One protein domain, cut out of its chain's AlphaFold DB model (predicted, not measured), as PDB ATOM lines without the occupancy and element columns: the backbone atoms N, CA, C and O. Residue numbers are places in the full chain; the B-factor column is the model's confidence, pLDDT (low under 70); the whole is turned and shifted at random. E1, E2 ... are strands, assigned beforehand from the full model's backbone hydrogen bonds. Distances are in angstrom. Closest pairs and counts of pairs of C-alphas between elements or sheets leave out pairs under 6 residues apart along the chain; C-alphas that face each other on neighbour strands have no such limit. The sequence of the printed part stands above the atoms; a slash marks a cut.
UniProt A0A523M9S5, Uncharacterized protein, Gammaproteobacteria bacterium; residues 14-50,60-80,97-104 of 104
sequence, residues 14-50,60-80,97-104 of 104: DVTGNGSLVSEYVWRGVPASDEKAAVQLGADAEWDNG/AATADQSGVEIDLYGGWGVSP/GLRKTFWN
ATOM      1  N   ASP A  14     204.333 257.864 154.691       88.44
ATOM      2  CA  ASP A  14     205.445 258.740 155.040       88.44
ATOM      3  C   ASP A  14     205.006 259.670 156.166       88.44
ATOM      4  O   ASP A  14     203.971 260.327 156.075       88.44
ATOM      5  N   VAL A  15     205.788 259.706 157.247       88.69
ATOM      6  CA  VAL A  15     205.528 260.568 158.405       88.69
ATOM      7  C   VAL A  15     206.644 261.587 158.527       88.69
ATOM      8  O   VAL A  15     207.819 261.224 158.615       88.69
ATOM      9  N   THR A  16     206.275 262.862 158.579       87.75
ATOM     10  CA  THR A  16     207.218 263.963 158.795       87.75
ATOM     11  C   THR A  16     206.789 264.812 159.985       87.75
ATOM     12  O   THR A  16     205.662 264.719 160.468       87.75
ATOM     13  N   GLY A  17     207.725 265.590 160.523       83.19
ATOM     14  CA  GLY A  17     207.453 266.462 161.655       83.19
ATOM     15  C   GLY A  17     208.337 267.694 161.643       83.19
ATOM     16  O   GLY A  17     209.453 267.683 161.115       83.19
ATOM     17  N   ASN A  18     207.831 268.761 162.247       83.00
ATOM     18  CA  ASN A  18     208.477 270.063 162.286       83.00
ATOM     19  C   ASN A  18     208.235 270.758 163.629       83.00
ATOM     20  O   ASN A  18     207.269 270.479 164.339       83.00
ATOM     21  N   GLY A  19     209.114 271.698 163.970       87.75
ATOM     22  CA  GLY A  19     208.982 272.479 165.192       87.75
ATOM     23  C   GLY A  19     209.679 273.827 165.114       87.75
ATOM     24  O   GLY A  19     210.633 274.001 164.352       87.75
ATOM     25  N   SER A  20     209.197 274.785 165.902       88.31
ATOM     26  CA  SER A  20     209.804 276.109 166.024       88.31
ATOM     27  C   SER A  20     209.593 276.723 167.406       88.31
ATOM     28  O   SER A  20     208.657 276.389 168.136       88.31
ATOM     29  N   LEU A  21     210.494 277.642 167.749       91.56
ATOM     30  CA  LEU A  21     210.380 278.537 168.892       91.56
ATOM     31  C   LEU A  21     210.280 279.956 168.348       91.56
ATOM     32  O   LEU A  21     211.148 280.387 167.586       91.56
ATOM     33  N   VAL A  22     209.225 280.668 168.724       89.94
ATOM     34  CA  VAL A  22     208.981 282.047 168.292       89.94
ATOM     35  C   VAL A  22     208.791 282.949 169.500       89.94
ATOM     36  O   VAL A  22     208.386 282.499 170.569       89.94
ATOM     37  N   SER A  23     209.098 284.235 169.340       93.31
ATOM     38  CA  SER A  23     208.884 285.226 170.399       93.31
ATOM     39  C   SER A  23     207.407 285.540 170.628       93.31
ATOM     40  O   SER A  23     207.055 285.905 171.737       93.31
ATOM     41  N   GLU A  24     206.577 285.404 169.592       90.69
ATOM     42  CA  GLU A  24     205.121 285.565 169.639       90.69
ATOM     43  C   GLU A  24     204.500 284.689 168.546       90.69
ATOM     44  O   GLU A  24     204.976 284.674 167.404       90.69
ATOM     45  N   TYR A  25     203.442 283.960 168.884       88.38
ATOM     46  CA  TYR A  25     202.593 283.272 167.924       88.38
ATOM     47  C   TYR A  25     201.603 284.268 167.314       88.38
ATOM     48  O   TYR A  25     200.844 284.929 168.016       88.38
ATOM     49  N   VAL A  26     201.609 284.376 165.984       88.31
ATOM     50  CA  VAL A  26     200.726 285.272 165.234       88.31
ATOM     51  C   VAL A  26     199.865 284.453 164.285       88.31
ATOM     52  O   VAL A  26     200.358 283.884 163.308       88.31
ATOM     53  N   TRP A  27     198.558 284.456 164.518       81.31
ATOM     54  CA  TRP A  27     197.593 283.797 163.652       81.31
ATOM     55  C   TRP A  27     196.936 284.812 162.724       81.31
ATOM     56  O   TRP A  27     196.193 285.694 163.152       81.31
ATOM     57  N   ARG A  28     197.223 284.709 161.421       82.62
ATOM     58  CA  ARG A  28     196.667 285.601 160.382       82.62
ATOM     59  C   ARG A  28     196.828 287.100 160.691       82.62
ATOM     60  O   ARG A  28     195.963 287.905 160.362       82.62
ATOM     61  N   GLY A  29     197.948 287.471 161.307       85.19
ATOM     62  CA  GLY A  29     198.254 288.853 161.685       85.19
ATOM     63  C   GLY A  29     197.735 289.279 163.063       85.19
ATOM     64  O   GLY A  29     197.981 290.414 163.455       85.19
ATOM     65  N   VAL A  30     197.059 288.394 163.803       83.56
ATOM     66  CA  VAL A  30     196.590 288.650 165.171       83.56
ATOM     67  C   VAL A  30     197.499 287.918 166.169       83.56
ATOM     68  O   VAL A  30     197.670 286.705 166.022       83.56
ATOM     69  N   PRO A  31     198.093 288.613 167.160       87.94
ATOM     70  CA  PRO A  31     198.822 287.974 168.257       87.94
ATOM     71  C   PRO A  31     197.927 286.976 168.990       87.94
ATOM     72  O   PRO A  31     196.781 287.287 169.322       87.94
ATOM     73  N   ALA A  32     198.436 285.771 169.196       86.44
ATOM     74  CA  ALA A  32     197.687 284.641 169.726       86.44
ATOM     75  C   ALA A  32     198.393 283.979 170.919       86.44
ATOM     76  O   ALA A  32     197.911 282.960 171.409       86.44
ATOM     77  N   SER A  33     199.498 284.549 171.415       89.75
ATOM     78  CA  SER A  33     200.171 284.120 172.648       89.75
ATOM     79  C   SER A  33     200.341 285.233 173.685       89.75
ATOM     80  O   SER A  33     201.070 285.029 174.653       89.75
ATOM     81  N   ASP A  34     199.627 286.354 173.552       91.69
ATOM     82  CA  ASP A  34     199.618 287.451 174.537       91.69
ATOM     83  C   ASP A  34     201.034 287.983 174.838       91.69
ATOM     84  O   ASP A  34     201.451 288.091 175.992       91.69
ATOM     85  N   GLU A  35     201.800 288.250 173.775       91.31
ATOM     86  CA  GLU A  35     203.177 288.778 173.822       91.31
ATOM     87  C   GLU A  35     204.192 287.842 174.509       91.31
ATOM     88  O   GLU A  35     205.273 288.262 174.937       91.31
ATOM     89  N   LYS A  36     203.860 286.550 174.619       91.50
ATOM     90  CA  LYS A  36     204.708 285.514 175.215       91.50
ATOM     91  C   LYS A  36     205.296 284.610 174.140       91.50
ATOM     92  O   LYS A  36     204.662 284.287 173.140       91.50
ATOM     93  N   ALA A  37     206.495 284.101 174.422       94.25
ATOM     94  CA  ALA A  37     207.135 283.103 173.575       94.25
ATOM     95  C   ALA A  37     206.227 281.882 173.360       94.25
ATOM     96  O   ALA A  37     205.545 281.423 174.285       94.25
ATOM     97  N   ALA A  38     206.262 281.337 172.146       90.69
ATOM     98  CA  ALA A  38     205.460 280.189 171.770       90.69
ATOM     99  C   ALA A  38     206.299 279.046 171.194       90.69
ATOM    100  O   ALA A  38     207.234 279.249 170.413       90.69
ATOM    101  N   VAL A  39     205.941 277.830 171.600       92.06
ATOM    102  CA  VAL A  39     206.455 276.571 171.064       92.06
ATOM    103  C   VAL A  39     205.427 276.039 170.083       92.06
ATOM    104  O   VAL A  39     204.278 275.835 170.463       92.06
ATOM    105  N   GLN A  40     205.847 275.785 168.846       89.25
ATOM    106  CA  GLN A  40     204.972 275.288 167.787       89.25
ATOM    107  C   GLN A  40     205.493 273.942 167.292       89.25
ATOM    108  O   GLN A  40     206.692 273.800 167.039       89.25
ATOM    109  N   LEU A  41     204.601 272.965 167.142       91.19
ATOM    110  CA  LEU A  41     204.922 271.614 166.686       91.19
ATOM    111  C   LEU A  41     203.914 271.151 165.636       91.19
ATOM    112  O   LEU A  41     202.731 271.477 165.719       91.19
ATOM    113  N   GLY A  42     204.388 270.375 164.667       85.50
ATOM    114  CA  GLY A  42     203.566 269.780 163.622       85.50
ATOM    115  C   GLY A  42     204.002 268.361 163.282       85.50
ATOM    116  O   GLY A  42     205.169 267.997 163.464       85.50
ATOM    117  N   ALA A  43     203.040 267.565 162.825       90.44
ATOM    118  CA  ALA A  43     203.267 266.241 162.268       90.44
ATOM    119  C   ALA A  43     202.315 265.985 161.096       90.44
ATOM    120  O   ALA A  43     201.122 266.287 161.185       90.44
ATOM    121  N   ASP A  44     202.845 265.354 160.055       86.00
ATOM    122  CA  ASP A  44     202.164 265.051 158.802       86.00
ATOM    123  C   ASP A  44     202.296 263.557 158.496       86.00
ATOM    124  O   ASP A  44     203.340 262.954 158.751       86.00
ATOM    125  N   ALA A  45     201.248 262.970 157.929       86.31
ATOM    126  CA  ALA A  45     201.208 261.609 157.417       86.31
ATOM    127  C   ALA A  45     200.644 261.612 155.991       86.31
ATOM    128  O   ALA A  45     199.545 262.121 155.754       86.31
ATOM    129  N   GLU A  46     201.373 261.012 155.055       86.69
ATOM    130  CA  GLU A  46     201.024 260.942 153.634       86.69
ATOM    131  C   GLU A  46     201.013 259.493 153.157       86.69
ATOM    132  O   GLU A  46     201.914 258.725 153.484       86.69
ATOM    133  N   TRP A  47     200.013 259.120 152.362       86.12
ATOM    134  CA  TRP A  47     199.888 257.786 151.784       86.12
ATOM    135  C   TRP A  47     200.107 257.803 150.270       86.12
ATOM    136  O   TRP A  47     199.730 258.746 149.571       86.12
ATOM    137  N   ASP A  48     200.647 256.705 149.741       85.19
ATOM    138  CA  ASP A  48     200.907 256.498 148.305       85.19
ATOM    139  C   ASP A  48     199.671 256.638 147.392       85.19
ATOM    140  O   ASP A  48     199.778 256.955 146.207       85.19
ATOM    141  N   ASN A  49     198.485 256.433 147.951       81.19
ATOM    142  CA  ASN A  49     197.190 256.540 147.287       81.19
ATOM    143  C   ASN A  49     196.609 257.971 147.285       81.19
ATOM    144  O   ASN A  49     195.470 258.170 146.842       81.19
ATOM    145  N   GLY A  50     197.371 258.952 147.776       77.06
ATOM    146  CA  GLY A  50     197.022 260.373 147.779       77.06
ATOM    147  C   GLY A  50     196.266 260.858 149.016       77.06
ATOM    148  O   GLY A  50     195.914 262.035 149.083       77.06
ATOM    149  N   ALA A  60     198.779 278.980 173.181       85.44
ATOM    150  CA  ALA A  60     197.986 280.143 172.824       85.44
ATOM    151  C   ALA A  60     197.513 280.841 174.101       85.44
ATOM    152  O   ALA A  60     197.309 280.204 175.135       85.44
ATOM    153  N   ALA A  61     197.357 282.154 174.053       84.00
ATOM    154  CA  ALA A  61     196.906 282.935 175.189       84.00
ATOM    155  C   ALA A  61     196.170 284.197 174.738       84.00
ATOM    156  O   ALA A  61     196.428 284.758 173.675       84.00
ATOM    157  N   THR A  62     195.255 284.632 175.593       78.62
ATOM    158  CA  THR A  62     194.717 285.990 175.639       78.62
ATOM    159  C   THR A  62     195.199 286.658 176.927       78.62
ATOM    160  O   THR A  62     195.807 286.002 177.775       78.62
ATOM    161  N   ALA A  63     194.876 287.940 177.108       80.00
ATOM    162  CA  ALA A  63     195.199 288.677 178.330       80.00
ATOM    163  C   ALA A  63     194.686 287.985 179.613       80.00
ATOM    164  O   ALA A  63     195.323 288.073 180.661       80.00
ATOM    165  N   ASP A  64     193.562 287.266 179.522       82.25
ATOM    166  CA  ASP A  64     192.879 286.683 180.681       82.25
ATOM    167  C   ASP A  64     193.008 285.154 180.775       82.25
ATOM    168  O   ASP A  64     192.648 284.568 181.795       82.25
ATOM    169  N   GLN A  65     193.470 284.480 179.714       82.38
ATOM    170  CA  GLN A  65     193.472 283.016 179.634       82.38
ATOM    171  C   GLN A  65     194.687 282.484 178.882       82.38
ATOM    172  O   GLN A  65     195.139 283.072 177.905       82.38
ATOM    173  N   SER A  66     195.174 281.313 179.281       87.38
ATOM    174  CA  SER A  66     196.245 280.597 178.584       87.38
ATOM    175  C   SER A  66     195.819 279.171 178.271       87.38
ATOM    176  O   SER A  66     195.026 278.578 179.000       87.38
ATOM    177  N   GLY A  67     196.349 278.613 177.195       87.44
ATOM    178  CA  GLY A  67     195.929 277.316 176.706       87.44
ATOM    179  C   GLY A  67     196.819 276.768 175.603       87.44
ATOM    180  O   GLY A  67     197.911 277.268 175.327       87.44
ATOM    181  N   VAL A  68     196.324 275.711 174.971       85.19
ATOM    182  CA  VAL A  68     196.938 275.091 173.795       85.19
ATOM    183  C   VAL A  68     195.939 275.152 172.650       85.19
ATOM    184  O   VAL A  68     194.773 274.779 172.807       85.19
ATOM    185  N   GLU A  69     196.395 275.618 171.496       82.06
ATOM    186  CA  GLU A  69     195.665 275.518 170.239       82.06
ATOM    187  C   GLU A  69     196.148 274.285 169.480       82.06
ATOM    188  O   GLU A  69     197.353 274.083 169.331       82.06
ATOM    189  N   ILE A  70     195.200 273.455 169.038       82.69
ATOM    190  CA  ILE A  70     195.451 272.310 168.165       82.69
ATOM    191  C   ILE A  70     194.603 272.463 166.904       82.69
ATOM    192  O   ILE A  70     193.379 272.617 166.974       82.69
ATOM    193  N   ASP A  71     195.265 272.320 165.765       83.19
ATOM    194  CA  ASP A  71     194.666 272.276 164.445       83.19
ATOM    195  C   ASP A  71     194.842 270.886 163.846       83.19
ATOM    196  O   ASP A  71     195.948 270.351 163.788       83.19
ATOM    197  N   LEU A  72     193.741 270.301 163.379       81.75
ATOM    198  CA  LEU A  72     193.750 269.037 162.652       81.75
ATOM    199  C   LEU A  72     193.358 269.286 161.199       81.75
ATOM    200  O   LEU A  72     192.383 269.993 160.913       81.75
ATOM    201  N   TYR A  73     194.091 268.668 160.282       79.31
ATOM    202  CA  TYR A  73     193.819 268.737 158.853       79.31
ATOM    203  C   TYR A  73     194.012 267.377 158.192       79.31
ATOM    204  O   TYR A  73     194.665 266.475 158.704       79.31
ATOM    205  N   GLY A  74     193.405 267.229 157.025       82.81
ATOM    206  CA  GLY A  74     193.554 266.052 156.192       82.81
ATOM    207  C   GLY A  74     192.728 266.189 154.929       82.81
ATOM    208  O   GLY A  74     191.856 267.057 154.827       82.81
ATOM    209  N   GLY A  75     193.030 265.347 153.956       81.75
ATOM    210  CA  GLY A  75     192.404 265.394 152.650       81.75
ATOM    211  C   GLY A  75     192.898 264.288 151.736       81.75
ATOM    212  O   GLY A  75     193.579 263.351 152.150       81.75
ATOM    213  N   TRP A  76     192.517 264.410 150.471       83.88
ATOM    214  CA  TRP A  76     192.930 263.509 149.411       83.88
ATOM    215  C   TRP A  76     193.294 264.319 148.168       83.88
ATOM    216  O   TRP A  76     192.550 265.222 147.777       83.88
ATOM    217  N   GLY A  77     194.432 264.007 147.551       73.94
ATOM    218  CA  GLY A  77     194.926 264.674 146.351       73.94
ATOM    219  C   GLY A  77     196.020 263.868 145.655       73.94
ATOM    220  O   GLY A  77     196.714 263.067 146.272       73.94
ATOM    221  N   VAL A  78     196.174 264.068 144.347       60.81
ATOM    222  CA  VAL A  78     197.201 263.388 143.546       60.81
ATOM    223  C   VAL A  78     198.382 264.330 143.312       60.81
ATOM    224  O   VAL A  78     198.230 265.379 142.686       60.81
ATOM    225  N   SER A  79     199.565 263.972 143.815       53.38
ATOM    226  CA  SER A  79     200.797 264.719 143.532       53.38
ATOM    227  C   SER A  79     201.372 264.321 142.167       53.38
ATOM    228  O   SER A  79     201.505 263.128 141.895       53.38
ATOM    229  N   PRO A  80     201.756 265.277 141.295       50.47
ATOM    230  CA  PRO A  80     202.366 264.975 139.995       50.47
ATOM    231  C   PRO A  80     203.784 264.382 140.102       50.47
ATOM    232  O   PRO A  80     204.322 263.911 139.102       50.47
ATOM    233  N   GLY A  97     189.314 272.810 158.089       45.00
ATOM    234  CA  GLY A  97     190.125 272.340 159.222       45.00
ATOM    235  C   GLY A  97     189.347 272.458 160.534       45.00
ATOM    236  O   GLY A  97     188.775 273.516 160.817       45.00
ATOM    237  N   LEU A  98     189.306 271.392 161.339       57.16
ATOM    238  CA  LEU A  98     188.766 271.466 162.696       57.16
ATOM    239  C   LEU A  98     189.851 272.064 163.597       57.16
ATOM    240  O   LEU A  98     190.803 271.378 163.961       57.16
ATOM    241  N   ARG A  99     189.685 273.337 163.962       59.22
ATOM    242  CA  ARG A  99     190.486 273.984 165.007       59.22
ATOM    243  C   ARG A  99     189.831 273.784 166.363       59.22
ATOM    244  O   ARG A  99     188.604 273.904 166.479       59.22
ATOM    245  N   LYS A 100     190.622 273.520 167.396       62.44
ATOM    246  CA  LYS A 100     190.126 273.516 168.771       62.44
ATOM    247  C   LYS A 100     191.177 274.058 169.727       62.44
ATOM    248  O   LYS A 100     192.249 273.487 169.890       62.44
ATOM    249  N   THR A 101     190.815 275.139 170.404       62.78
ATOM    250  CA  THR A 101     191.597 275.721 171.494       62.78
ATOM    251  C   THR A 101     191.105 275.160 172.822       62.78
ATOM    252  O   THR A 101     189.896 275.127 173.081       62.78
ATOM    253  N   PHE A 102     192.034 274.708 173.658       61.78
ATOM    254  CA  PHE A 102     191.769 274.226 175.007       61.78
ATOM    255  C   PHE A 102     192.253 275.276 176.002       61.78
ATOM    256  O   PHE A 102     193.448 275.552 176.075       61.78
ATOM    257  N   TRP A 103     191.319 275.852 176.751       65.50
ATOM    258  CA  TRP A 103     191.594 276.790 177.837       65.50
ATOM    259  C   TRP A 103     191.668 276.031 179.162       65.50
ATOM    260  O   TRP A 103     190.900 275.085 179.361       65.50
ATOM    261  N   ASN A 104     192.567 276.451 180.050       49.28
ATOM    262  CA  ASN A 104     192.635 275.994 181.438       49.28
ATOM    263  C   ASN A 104     192.496 277.176 182.397       49.28
ATOM    264  O   ASN A 104     193.012 278.262 182.049       49.28
TER     265      ASN A 104
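Overview. This is residues 14 to 50, 60 to 80 and 97 to 104 of the 104 residues of an uncharacterized protein of Gammaproteobacteria bacterium (UniProt A0A523M9S5). Two narrow ribbons, the hairpin E1 and E2 and the pair E3 and E4, lie loosely side by side along a rod, with a gap between E2 and E3. The loop of residues 23 to 37 joins E1 to E2 near one end. The 66 printed residues hold four named strands, E1 to E4 in chain order, in two antiparallel sheets, all strand; the whole is loose, radius of gyration of the C-alphas 14.9 A, spanning 45 by 22 by 21 A.

Along the chain. Find C-alpha 14 at (205.445, 258.740, 155.040); E1 runs from there to residue 22, 27.0 A. E2, residues 38 to 47, covers 30.5 A, and E3, residues 66 to 76, 34.0 A. E4, residues 98 to 103, covers 16.3 A and ends at (191.594, 276.790, 177.837).

Arrangement. In the hairpin E1 and E2, at 167 degrees, look at N 14 and O 46, 2.8 A apart, within hydrogen-bond range. E2 and E3 are near each other, with 14 pairs of C-alphas within 10 A. E3 and E4 are antiparallel at 166 degrees; N 100 and O 70 are 2.9 A apart, within hydrogen-bond range. E1 is apart from E3 and E4, and E2 from E4.

Size, cuts and confidence. The farthest C-alphas, Asp 64 and Pro 80, are 47.1 A apart. Residues 51 to 59 and 81 to 96 are not printed; the C-alpha gaps are 31.9 A and 24.0 A. The link E1 to E2 is long. Residues 78 to 80 and 97 to 104 have pLDDT under 70.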